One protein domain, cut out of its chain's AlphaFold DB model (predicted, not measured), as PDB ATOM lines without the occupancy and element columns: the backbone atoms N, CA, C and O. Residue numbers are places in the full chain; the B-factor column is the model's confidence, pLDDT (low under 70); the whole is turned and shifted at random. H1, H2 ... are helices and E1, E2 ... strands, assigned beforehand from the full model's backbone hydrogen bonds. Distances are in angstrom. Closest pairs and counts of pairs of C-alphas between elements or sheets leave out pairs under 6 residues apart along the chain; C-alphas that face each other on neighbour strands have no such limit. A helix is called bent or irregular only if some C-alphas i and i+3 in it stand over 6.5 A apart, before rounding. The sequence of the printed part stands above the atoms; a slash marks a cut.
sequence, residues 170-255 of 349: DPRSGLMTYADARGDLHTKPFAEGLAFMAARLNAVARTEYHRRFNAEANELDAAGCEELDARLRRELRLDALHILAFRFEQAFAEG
ATOM      1  N   ASP A 170      25.054  -4.318  32.700       68.12
ATOM      2  CA  ASP A 170      26.111  -4.610  33.670       68.12
ATOM      3  C   ASP A 170      25.618  -4.224  35.075       68.12
ATOM      4  O   ASP A 170      25.700  -3.054  35.470       68.12
ATOM      5  N   PRO A 171      25.110  -5.189  35.865       57.44
ATOM      6  CA  PRO A 171      24.568  -4.907  37.189       57.44
ATOM      7  C   PRO A 171      25.632  -4.406  38.172       57.44
ATOM      8  O   PRO A 171      25.273  -3.870  39.217       57.44
ATOM      9  N   ARG A 172      26.932  -4.569  37.872       66.88
ATOM     10  CA  ARG A 172      28.016  -4.080  38.733       66.88
ATOM     11  C   ARG A 172      28.326  -2.612  38.494       66.88
ATOM     12  O   ARG A 172      28.586  -1.899  39.458       66.88
ATOM     13  N   SER A 173      28.315  -2.166  37.240       73.00
ATOM     14  CA  SER A 173      28.564  -0.757  36.912       73.00
ATOM     15  C   SER A 173      27.295   0.095  36.920       73.00
ATOM     16  O   SER A 173      27.393   1.317  37.007       73.00
ATOM     17  N   GLY A 174      26.109  -0.520  36.847       75.62
ATOM     18  CA  GLY A 174      24.844   0.207  36.715       75.62
ATOM     19  C   GLY A 174      24.706   0.903  35.358       75.62
ATOM     20  O   GLY A 174      23.919   1.844  35.219       75.62
ATOM     21  N   LEU A 175      25.490   0.466  34.369       80.56
ATOM     22  CA  LEU A 175      25.499   1.004  33.019       80.56
ATOM     23  C   LEU A 175      24.764   0.060  32.062       80.56
ATOM     24  O   LEU A 175      24.839  -1.163  32.173       80.56
ATOM     25  N   MET A 176      24.069   0.663  31.105       82.12
ATOM     26  CA  MET A 176      23.435   0.005  29.972       82.12
ATOM     27  C   MET A 176      24.190   0.391  28.705       82.12
ATOM     28  O   MET A 176      24.435   1.579  28.468       82.12
ATOM     29  N   THR A 177      24.530  -0.598  27.882       82.81
ATOM     30  CA  THR A 177      25.103  -0.353  26.553       82.81
ATOM     31  C   THR A 177      24.059  -0.650  25.485       82.81
ATOM     32  O   THR A 177      23.471  -1.728  25.476       82.81
ATOM     33  N   TYR A 178      23.820   0.296  24.579       77.19
ATOM     34  CA  TYR A 178      22.854   0.156  23.490       77.19
ATOM     35  C   TYR A 178      23.419   0.684  22.171       77.19
ATOM     36  O   TYR A 178      24.264   1.574  22.161       77.19
ATOM     37  N   ALA A 179      22.928   0.145  21.055       78.50
ATOM     38  CA  ALA A 179      23.220   0.663  19.725       78.50
ATOM     39  C   ALA A 179      22.168   1.706  19.315       78.50
ATOM     40  O   ALA A 179      20.961   1.505  19.512       78.50
ATOM     41  N   ASP A 180      22.603   2.829  18.751       75.94
ATOM     42  CA  ASP A 180      21.688   3.788  18.138       75.94
ATOM     43  C   ASP A 180      21.224   3.333  16.739       75.94
ATOM     44  O   ASP A 180      21.509   2.226  16.283       75.94
ATOM     45  N   ALA A 181      20.453   4.176  16.046       68.62
ATOM     46  CA  ALA A 181      19.926   3.852  14.718       68.62
ATOM     47  C   ALA A 181      21.007   3.720  13.624       68.62
ATOM     48  O   ALA A 181      20.706   3.203  12.551       68.62
ATOM     49  N   ARG A 182      22.231   4.198  13.873       69.81
ATOM     50  CA  ARG A 182      23.392   4.059  12.982       69.81
ATOM     51  C   ARG A 182      24.240   2.835  13.327       69.81
ATOM     52  O   ARG A 182      25.142   2.506  12.566       69.81
ATOM     53  N   GLY A 183      23.929   2.153  14.430       75.00
ATOM     54  CA  GLY A 183      24.727   1.052  14.957       75.00
ATOM     55  C   GLY A 183      25.856   1.510  15.880       75.00
ATOM     56  O   GLY A 183      26.606   0.662  16.361       75.00
ATOM     57  N   ASP A 184      25.966   2.812  16.169       79.00
ATOM     58  CA  ASP A 184      26.980   3.323  17.088       79.00
ATOM     59  C   ASP A 184      26.627   2.896  18.518       79.00
ATOM     60  O   ASP A 184      25.474   3.004  18.952       79.00
ATOM     61  N   LEU A 185      27.619   2.395  19.257       81.50
ATOM     62  CA  LEU A 185      27.434   1.928  20.628       81.50
ATOM     63  C   LEU A 185      27.533   3.088  21.619       81.50
ATOM     64  O   LEU A 185      28.518   3.823  21.648       81.50
ATOM     65  N   HIS A 186      26.534   3.194  22.488       78.56
ATOM     66  CA  HIS A 186      26.468   4.172  23.566       78.56
ATOM     67  C   HIS A 186      26.366   3.453  24.902       78.56
ATOM     68  O   HIS A 186      25.558   2.541  25.060       78.56
ATOM     69  N   THR A 187      27.142   3.906  25.883       84.81
ATOM     70  CA  THR A 187      27.034   3.454  27.273       84.81
ATOM     71  C   THR A 187      26.475   4.591  28.119       84.81
ATOM     72  O   THR A 187      26.991   5.712  28.091       84.81
ATOM     73  N   LYS A 188      25.403   4.318  28.859       83.00
ATOM     74  CA  LYS A 188      24.703   5.290  29.708       83.00
ATOM     75  C   LYS A 188      24.366   4.675  31.062       83.00
ATOM     76  O   LYS A 188      24.286   3.451  31.152       83.00
ATOM     77  N   PRO A 189      24.118   5.481  32.110       88.25
ATOM     78  CA  PRO A 189      23.435   4.993  33.302       88.25
ATOM     79  C   PRO A 189      22.165   4.229  32.915       88.25
ATOM     80  O   PRO A 189      21.422   4.664  32.034       88.25
ATOM     81  N   PHE A 190      21.908   3.095  33.562       81.06
ATOM     82  CA  PHE A 190      20.812   2.190  33.202       81.06
ATOM     83  C   PHE A 190      19.449   2.899  33.117       81.06
ATOM     84  O   PHE A 190      18.680   2.680  32.182       81.06
ATOM     85  N   ALA A 191      19.181   3.816  34.050       81.25
ATOM     86  CA  ALA A 191      17.963   4.620  34.065       81.25
ATOM     87  C   ALA A 191      17.828   5.531  32.827       81.25
ATOM     88  O   ALA A 191      16.744   5.625  32.252       81.25
ATOM     89  N   GLU A 192      18.925   6.149  32.379       84.44
ATOM     90  CA  GLU A 192      18.956   6.971  31.163       84.44
ATOM     91  C   GLU A 192      18.809   6.117  29.898       84.44
ATOM     92  O   GLU A 192      18.089   6.496  28.974       84.44
ATOM     93  N   GLY A 193      19.455   4.947  29.859       84.19
ATOM     94  CA  GLY A 193      19.315   3.991  28.759       84.19
ATOM     95  C   GLY A 193      17.869   3.510  28.601       84.19
ATOM     96  O   GLY A 193      17.318   3.526  27.496       84.19
ATOM     97  N   LEU A 194      17.206   3.182  29.714       84.38
ATOM     98  CA  LEU A 194      15.784   2.846  29.722       84.38
ATOM     99  C   LEU A 194      14.901   4.019  29.290       84.38
ATOM    100  O   LEU A 194      13.974   3.808  28.507       84.38
ATOM    101  N   ALA A 195      15.191   5.243  29.737       85.25
ATOM    102  CA  ALA A 195      14.456   6.432  29.312       85.25
ATOM    103  C   ALA A 195      14.575   6.665  27.797       85.25
ATOM    104  O   ALA A 195      13.578   6.919  27.118       85.25
ATOM    105  N   PHE A 196      15.777   6.495  27.242       85.44
ATOM    106  CA  PHE A 196      16.023   6.590  25.805       85.44
ATOM    107  C   PHE A 196      15.234   5.536  25.013       85.44
ATOM    108  O   PHE A 196      14.549   5.862  24.037       85.44
ATOM    109  N   MET A 197      15.267   4.273  25.448       85.94
ATOM    110  CA  MET A 197      14.502   3.198  24.809       85.94
ATOM    111  C   MET A 197      12.990   3.427  24.928       85.94
ATOM    112  O   MET A 197      12.260   3.256  23.946       85.94
ATOM    113  N   ALA A 198      12.515   3.892  26.085       88.62
ATOM    114  CA  ALA A 198      11.121   4.265  26.295       88.62
ATOM    115  C   ALA A 198      10.691   5.412  25.372       88.62
ATOM    116  O   ALA A 198       9.593   5.360  24.822       88.62
ATOM    117  N   ALA A 199      11.555   6.405  25.127       87.44
ATOM    118  CA  ALA A 199      11.281   7.494  24.190       87.44
ATOM    119  C   ALA A 199      11.122   6.985  22.747       87.44
ATOM    120  O   ALA A 199      10.186   7.383  22.048       87.44
ATOM    121  N   ARG A 200      11.981   6.052  22.309       86.88
ATOM    122  CA  ARG A 200      11.862   5.411  20.985       86.88
ATOM    123  C   ARG A 200      10.554   4.634  20.854       86.88
ATOM    124  O   ARG A 200       9.825   4.813  19.879       86.88
ATOM    125  N   LEU A 201      10.234   3.809  21.849       87.94
ATOM    126  CA  LEU A 201       8.981   3.054  21.880       87.94
ATOM    127  C   LEU A 201       7.762   3.982  21.935       87.94
ATOM    128  O   LEU A 201       6.773   3.715  21.258       87.94
ATOM    129  N   ASN A 202       7.838   5.100  22.664       90.75
ATOM    130  CA  ASN A 202       6.785   6.113  22.697       90.75
ATOM    131  C   ASN A 202       6.532   6.702  21.304       90.75
ATOM    132  O   ASN A 202       5.378   6.812  20.898       90.75
ATOM    133  N   ALA A 203       7.581   7.024  20.542       89.00
ATOM    134  CA  ALA A 203       7.442   7.553  19.184       89.00
ATOM    135  C   ALA A 203       6.757   6.553  18.230       89.00
ATOM    136  O   ALA A 203       5.840   6.922  17.486       89.00
ATOM    137  N   VAL A 204       7.142   5.272  18.297       89.56
ATOM    138  CA  VAL A 204       6.505   4.191  17.522       89.56
ATOM    139  C   VAL A 204       5.042   4.022  17.936       89.56
ATOM    140  O   VAL A 204       4.152   4.026  17.085       89.56
ATOM    141  N   ALA A 205       4.775   3.953  19.241       88.81
ATOM    142  CA  ALA A 205       3.429   3.825  19.786       88.81
ATOM    143  C   ALA A 205       2.533   5.012  19.402       88.81
ATOM    144  O   ALA A 205       1.369   4.809  19.074       88.81
ATOM    145  N   ARG A 206       3.058   6.244  19.373       95.38
ATOM    146  CA  ARG A 206       2.313   7.434  18.924       95.38
ATOM    147  C   ARG A 206       1.963   7.375  17.443       95.38
ATOM    148  O   ARG A 206       0.854   7.736  17.063       95.38
ATOM    149  N   THR A 207       2.889   6.907  16.612       93.81
ATOM    150  CA  THR A 207       2.632   6.722  15.178       93.81
ATOM    151  C   THR A 207       1.513   5.706  14.959       93.81
ATOM    152  O   THR A 207       0.565   5.968  14.219       93.81
ATOM    153  N   GLU A 208       1.577   4.576  15.664       94.75
ATOM    154  CA  GLU A 208       0.553   3.532  15.597       94.75
ATOM    155  C   GLU A 208      -0.794   3.997  16.165       94.75
ATOM    156  O   GLU A 208      -1.840   3.701  15.588       94.75
ATOM    157  N   TYR A 209      -0.772   4.778  17.249       97.56
ATOM    158  CA  TYR A 209      -1.951   5.432  17.811       97.56
ATOM    159  C   TYR A 209      -2.652   6.290  16.756       97.56
ATOM    160  O   TYR A 209      -3.828   6.069  16.486       97.56
ATOM    161  N   HIS A 210      -1.932   7.209  16.105       97.12
ATOM    162  CA  HIS A 210      -2.515   8.081  15.083       97.12
ATOM    163  C   HIS A 210      -3.062   7.285  13.896       97.12
ATOM    164  O   HIS A 210      -4.146   7.591  13.400       97.12
ATOM    165  N   ARG A 211      -2.353   6.234  13.468       97.31
ATOM    166  CA  ARG A 211      -2.806   5.354  12.386       97.31
ATOM    167  C   ARG A 211      -4.134   4.673  12.724       97.31
ATOM    168  O   ARG A 211      -5.036   4.683  11.891       97.31
ATOM    169  N   ARG A 212      -4.257   4.078  13.918       96.62
ATOM    170  CA  ARG A 212      -5.481   3.379  14.354       96.62
ATOM    171  C   ARG A 212      -6.622   4.342  14.627       96.62
ATOM    172  O   ARG A 212      -7.724   4.121  14.146       96.62
ATOM    173  N   PHE A 213      -6.334   5.434  15.330       97.31
ATOM    174  CA  PHE A 213      -7.331   6.445  15.644       97.31
ATOM    175  C   PHE A 213      -7.954   7.008  14.361       97.31
ATOM    176  O   PHE A 213      -9.165   6.967  14.212       97.31
ATOM    177  N   ASN A 214      -7.145   7.414  13.377       95.94
ATOM    178  CA  ASN A 214      -7.658   7.934  12.103       95.94
ATOM    179  C   ASN A 214      -8.421   6.888  11.271       95.94
ATOM    180  O   ASN A 214      -9.285   7.254  10.478       95.94
ATOM    181  N   ALA A 215      -8.092   5.601  11.414       95.25
ATOM    182  CA  ALA A 215      -8.787   4.528  10.712       95.25
ATOM    183  C   ALA A 215     -10.168   4.235  11.321       95.25
ATOM    184  O   ALA A 215     -11.101   3.932  10.583       95.25
ATOM    185  N   GLU A 216     -10.296   4.329  12.646       96.19
ATOM    186  CA  GLU A 216     -11.505   3.936  13.384       96.19
ATOM    187  C   GLU A 216     -12.420   5.125  13.732       96.19
ATOM    188  O   GLU A 216     -13.618   4.935  13.913       96.19
ATOM    189  N   ALA A 217     -11.902   6.358  13.791       95.94
ATOM    190  CA  ALA A 217     -12.654   7.524  14.268       95.94
ATOM    191  C   ALA A 217     -13.709   8.063  13.286       95.94
ATOM    192  O   ALA A 217     -14.623   8.759  13.715       95.94
ATOM    193  N   ASN A 218     -13.614   7.760  11.986       92.81
ATOM    194  CA  ASN A 218     -14.476   8.375  10.964       92.81
ATOM    195  C   ASN A 218     -15.977   8.079  11.145       92.81
ATOM    196  O   ASN A 218     -16.805   8.834  10.642       92.81
ATOM    197  N   GLU A 219     -16.324   6.994  11.838       91.69
ATOM    198  CA  GLU A 219     -17.712   6.556  12.051       91.69
ATOM    199  C   GLU A 219     -18.204   6.792  13.488       91.69
ATOM    200  O   GLU A 219     -19.336   6.439  13.820       91.69
ATOM    201  N   LEU A 220     -17.367   7.379  14.351       95.38
ATOM    202  CA  LEU A 220     -17.663   7.553  15.770       95.38
ATOM    203  C   LEU A 220     -18.156   8.969  16.066       95.38
ATOM    204  O   LEU A 220     -17.706   9.954  15.482       95.38
ATOM    205  N   ASP A 221     -19.072   9.072  17.026       97.19
ATOM    206  CA  ASP A 221     -19.424  10.347  17.635       97.19
ATOM    207  C   ASP A 221     -18.343  10.795  18.642       97.19
ATOM    208  O   ASP A 221     -17.294  10.162  18.799       97.19
ATOM    209  N   ALA A 222     -18.575  11.918  19.326       96.31
ATOM    210  CA  ALA A 222     -17.610  12.457  20.283       96.31
ATOM    211  C   ALA A 222     -17.321  11.488  21.445       96.31
ATOM    212  O   ALA A 222     -16.165  11.326  21.832       96.31
ATOM    213  N   ALA A 223     -18.350  10.812  21.967       97.38
ATOM    214  CA  ALA A 223     -18.196   9.854  23.060       97.38
ATOM    215  C   ALA A 223     -17.425   8.603  22.606       97.38
ATOM    216  O   ALA A 223     -16.525   8.142  23.307       97.38
ATOM    217  N   GLY A 224     -17.713   8.098  21.403       97.38
ATOM    218  CA  GLY A 224     -16.976   6.993  20.795       97.38
ATOM    219  C   GLY A 224     -15.511   7.344  20.523       97.38
ATOM    220  O   GLY A 224     -14.632   6.516  20.759       97.38
ATOM    221  N   CYS A 225     -15.220   8.577  20.099       97.31
ATOM    222  CA  CYS A 225     -13.847   9.064  19.949       97.31
ATOM    223  C   CYS A 225     -13.081   9.091  21.284       97.31
ATOM    224  O   CYS A 225     -11.916   8.694  21.322       97.31
ATOM    225  N   GLU A 226     -13.714   9.524  22.378       97.62
ATOM    226  CA  GLU A 226     -13.097   9.513  23.713       97.62
ATOM    227  C   GLU A 226     -12.833   8.087  24.218       97.62
ATOM    228  O   GLU A 226     -11.756   7.801  24.750       97.62
ATOM    229  N   GLU A 227     -13.777   7.164  24.017       97.69
ATOM    230  CA  GLU A 227     -13.586   5.755  24.376       97.69
ATOM    231  C   GLU A 227     -12.454   5.117  23.553       97.69
ATOM    232  O   GLU A 227     -11.607   4.397  24.100       97.69
ATOM    233  N   LEU A 228     -12.392   5.426  22.253       97.12
ATOM    234  CA  LEU A 228     -11.323   4.990  21.360       97.12
ATOM    235  C   LEU A 228      -9.950   5.522  21.808       97.12
ATOM    236  O   LEU A 228      -9.009   4.728  21.885       97.12
ATOM    237  N   ASP A 229      -9.830   6.813  22.147       97.81
ATOM    238  CA  ASP A 229      -8.600   7.412  22.701       97.81
ATOM    239  C   ASP A 229      -8.159   6.667  23.969       97.81
ATOM    240  O   ASP A 229      -7.042   6.139  24.037       97.81
ATOM    241  N   ALA A 230      -9.061   6.529  24.944       96.38
ATOM    242  CA  ALA A 230      -8.769   5.884  26.221       96.38
ATOM    243  C   ALA A 230      -8.380   4.404  26.064       96.38
ATOM    244  O   ALA A 230      -7.526   3.888  26.798       96.38
ATOM    245  N   ARG A 231      -8.997   3.689  25.115       97.56
ATOM    246  CA  ARG A 231      -8.639   2.304  24.782       97.56
ATOM    247  C   ARG A 231      -7.251   2.237  24.151       97.56
ATOM    248  O   ARG A 231      -6.401   1.505  24.661       97.56
ATOM    249  N   LEU A 232      -6.986   3.021  23.105       95.69
ATOM    250  CA  LEU A 232      -5.710   2.981  22.386       95.69
ATOM    251  C   LEU A 232      -4.534   3.431  23.264       95.69
ATOM    252  O   LEU A 232      -3.483   2.790  23.239       95.69
ATOM    253  N   ARG A 233      -4.701   4.464  24.102       96.62
ATOM    254  CA  ARG A 233      -3.662   4.895  25.062       96.62
ATOM    255  C   ARG A 233      -3.297   3.792  26.050       96.62
ATOM    256  O   ARG A 233      -2.118   3.620  26.367       96.62
ATOM    257  N   ARG A 234      -4.282   3.005  26.490       94.75
ATOM    258  CA  ARG A 234      -4.092   1.867  27.399       94.75
ATOM    259  C   ARG A 234      -3.423   0.680  26.714       94.75
ATOM    260  O   ARG A 234      -2.484   0.117  27.274       94.75
ATOM    261  N   GLU A 235      -3.889   0.303  25.525       92.75
ATOM    262  CA  GLU A 235      -3.335  -0.812  24.744       92.75
ATOM    263  C   GLU A 235      -1.883  -0.551  24.336       92.75
ATOM    264  O   GLU A 235      -1.026  -1.414  24.517       92.75
ATOM    265  N   LEU A 236      -1.597   0.661  23.855       90.94
ATOM    266  CA  LEU A 236      -0.266   1.082  23.413       90.94
ATOM    267  C   LEU A 236       0.610   1.614  24.557       90.94
ATOM    268  O   LEU A 236       1.754   1.997  24.324       90.94
ATOM    269  N   ARG A 237       0.085   1.637  25.791       94.88
ATOM    270  CA  ARG A 237       0.792   2.070  27.010       94.88
ATOM    271  C   ARG A 237       1.422   3.463  26.886       94.88
ATOM    272  O   ARG A 237       2.491   3.708  27.441       94.88
ATOM    273  N   LEU A 238       0.756   4.379  26.184       91.06
ATOM    274  CA  LEU A 238       1.316   5.690  25.841       91.06
ATOM    275  C   LEU A 238       1.723   6.502  27.072       91.06
ATOM    276  O   LEU A 238       2.828   7.042  27.093       91.06
ATOM    277  N   ASP A 239       0.878   6.541  28.105       91.06
ATOM    278  CA  ASP A 239       1.169   7.316  29.316       91.06
ATOM    279  C   ASP A 239       2.321   6.691  30.122       91.06
ATOM    280  O   ASP A 239       3.190   7.406  30.613       91.06
ATOM    281  N   ALA A 240       2.400   5.356  30.185       85.88
ATOM    282  CA  ALA A 240       3.498   4.658  30.860       85.88
ATOM    283  C   ALA A 240       4.836   4.873  30.137       85.88
ATOM    284  O   ALA A 240       5.839   5.194  30.772       85.88
ATOM    285  N   LEU A 241       4.845   4.758  28.805       89.38
ATOM    286  CA  LEU A 241       6.022   5.049  27.985       89.38
ATOM    287  C   LEU A 241       6.440   6.517  28.102       89.38
ATOM    288  O   LEU A 241       7.628   6.808  28.138       89.38
ATOM    289  N   HIS A 242       5.483   7.444  28.184       91.88
ATOM    290  CA  HIS A 242       5.768   8.865  28.363       91.88
ATOM    291  C   HIS A 242       6.401   9.150  29.733       91.88
ATOM    292  O   HIS A 242       7.410   9.849  29.811       91.88
ATOM    293  N   ILE A 243       5.852   8.576  30.807       86.50
ATOM    294  CA  ILE A 243       6.424   8.691  32.154       86.50
ATOM    295  C   ILE A 243       7.851   8.130  32.174       86.50
ATOM    296  O   ILE A 243       8.761   8.813  32.635       86.50
ATOM    297  N   LEU A 244       8.072   6.940  31.613       87.88
ATOM    298  CA  LEU A 244       9.406   6.342  31.541       87.88
ATOM    299  C   LEU A 244      10.375   7.126  30.652       87.88
ATOM    300  O   LEU A 244      11.562   7.129  30.931       87.88
ATOM    301  N   ALA A 245       9.906   7.790  29.598       88.12
ATOM    302  CA  ALA A 245      10.771   8.553  28.701       88.12
ATOM    303  C   ALA A 245      11.198   9.908  29.286       88.12
ATOM    304  O   ALA A 245      12.342  10.320  29.118       88.12
ATOM    305  N   PHE A 246      10.283  10.613  29.957       91.44
ATOM    306  CA  PHE A 246      10.474  12.028  30.316       91.44
ATOM    307  C   PHE A 246      10.476  12.298  31.822       91.44
ATOM    308  O   PHE A 246      10.836  13.389  32.251       91.44
ATOM    309  N   ARG A 247      10.061  11.322  32.631       89.50
ATOM    310  CA  ARG A 247       9.998  11.401  34.099       89.50
ATOM    311  C   ARG A 247      10.618  10.159  34.735       89.50
ATOM    312  O   ARG A 247      10.157   9.696  35.778       89.50
ATOM    313  N   PHE A 248      11.649   9.608  34.097       86.69
ATOM    314  CA  PHE A 248      12.262   8.352  34.511       86.69
ATOM    315  C   PHE A 248      12.762   8.409  35.956       86.69
ATOM    316  O   PHE A 248      12.472   7.495  36.716       86.69
ATOM    317  N   GLU A 249      13.409   9.498  36.380       83.00
ATOM    318  CA  GLU A 249      13.885   9.667  37.762       83.00
ATOM    319  C   GLU A 249      12.760   9.502  38.784       83.00
ATOM    320  O   GLU A 249      12.901   8.768  39.760       83.00
ATOM    321  N   GLN A 250      11.610  10.127  38.524       77.06
ATOM    322  CA  GLN A 250      10.436   9.993  39.374       77.06
ATOM    323  C   GLN A 250       9.864   8.576  39.327       77.06
ATOM    324  O   GLN A 250       9.547   8.027  40.375       77.06
ATOM    325  N   ALA A 251       9.759   7.967  38.145       74.62
ATOM    326  CA  ALA A 251       9.257   6.601  38.003       74.62
ATOM    327  C   ALA A 251      10.140   5.583  38.748       74.62
ATOM    328  O   ALA A 251       9.630   4.679  39.409       74.62
ATOM    329  N   PHE A 252      11.466   5.750  38.690       77.75
ATOM    330  CA  PHE A 252      12.410   4.934  39.449       77.75
ATOM    331  C   PHE A 252      12.333   5.223  40.946       77.75
ATOM    332  O   PHE A 252      12.348   4.277  41.728       77.75
ATOM    333  N   ALA A 253      12.203   6.485  41.359       72.12
ATOM    334  CA  ALA A 253      12.034   6.843  42.766       72.12
ATOM    335  C   ALA A 253      10.736   6.267  43.354       72.12
ATOM    336  O   ALA A 253      10.759   5.709  44.447       72.12
ATOM    337  N   GLU A 254       9.621   6.342  42.624       71.25
ATOM    338  CA  GLU A 254       8.333   5.762  43.015       71.25
ATOM    339  C   GLU A 254       8.398   4.234  43.056       71.25
ATOM    340  O   GLU A 254       7.997   3.640  44.053       71.25
ATOM    341  N   GLY A 255       8.980   3.590  42.039       70.31
ATOM    342  CA  GLY A 255       9.181   2.140  42.037       70.31
ATOM    343  C   GLY A 255      10.108   1.671  43.164       70.31
ATOM    344  O   GLY A 255       9.873   0.629  43.778       70.31
TER     345      GLY A 255
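AT A GLANCE: This is residues 170 to 255 of the 349 residues of an uncharacterized protein of Methylobacterium variabile (UniProt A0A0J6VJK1). A small strand hairpin, E1 and E2, stands at one end of the long helix H1; H2 and then H3 fold back along H1, and short H4 turns away near the hairpin's end. The printed part has 86 residues, two antiparallel strands followed by four helices, mostly helix. It is loose, radius of gyration of the C-alphas 16.6 A, and flat, spanning 53 by 33 by 15 A.

HOW THE PARTS SIT: E1, residues 175 to 179, and E2, residues 185 to 189, have N 176 and O 188 within hydrogen-bond range, 2.8 A. H1, residues 190 to 219, the hub, has a kink of 26 degrees near residue 213 and is only just irregular, C-alphas 215 and 218 being 6.9 A apart. Its residues 209 to 217 alone touch H2, residues 222 to 235, opposite ways at a shallow tilt of 32 degrees, a helical hairpin; the closest C-alphas, Ala 217 and Cys 225, are 6.0 A apart. Its residues 194 to 206 alone touch H3, residues 238 to 246, opposite ways at 31 degrees, shallow; closest C-alphas Ala 195 and Ala 245, 4.3 A. Its residues 191 to 195 alone touch H4, residues 248 to 255, about perpendicular at 85 degrees; closest C-alphas Ala 195 and Phe 248, 6.0 A. Every O i to N i+4 pair is within hydrogen-bond range in H2, H3 and H4, and 24 of 26 in H1.

IN THESE COORDINATES: H1 runs 44.2 A from C-alpha 190 at (20.812, 2.190, 33.202); H2 is 20.0 A long. H4 ends at C-alpha 255, (9.181, 2.140, 42.037).

THE WHOLE: The C-alphas of Arg 172 and Glu 219 are farthest apart, 54.0 A. The printed part has no cut, and no link is long. Residues 170 to 172 and 181 to 182 have pLDDT under 70.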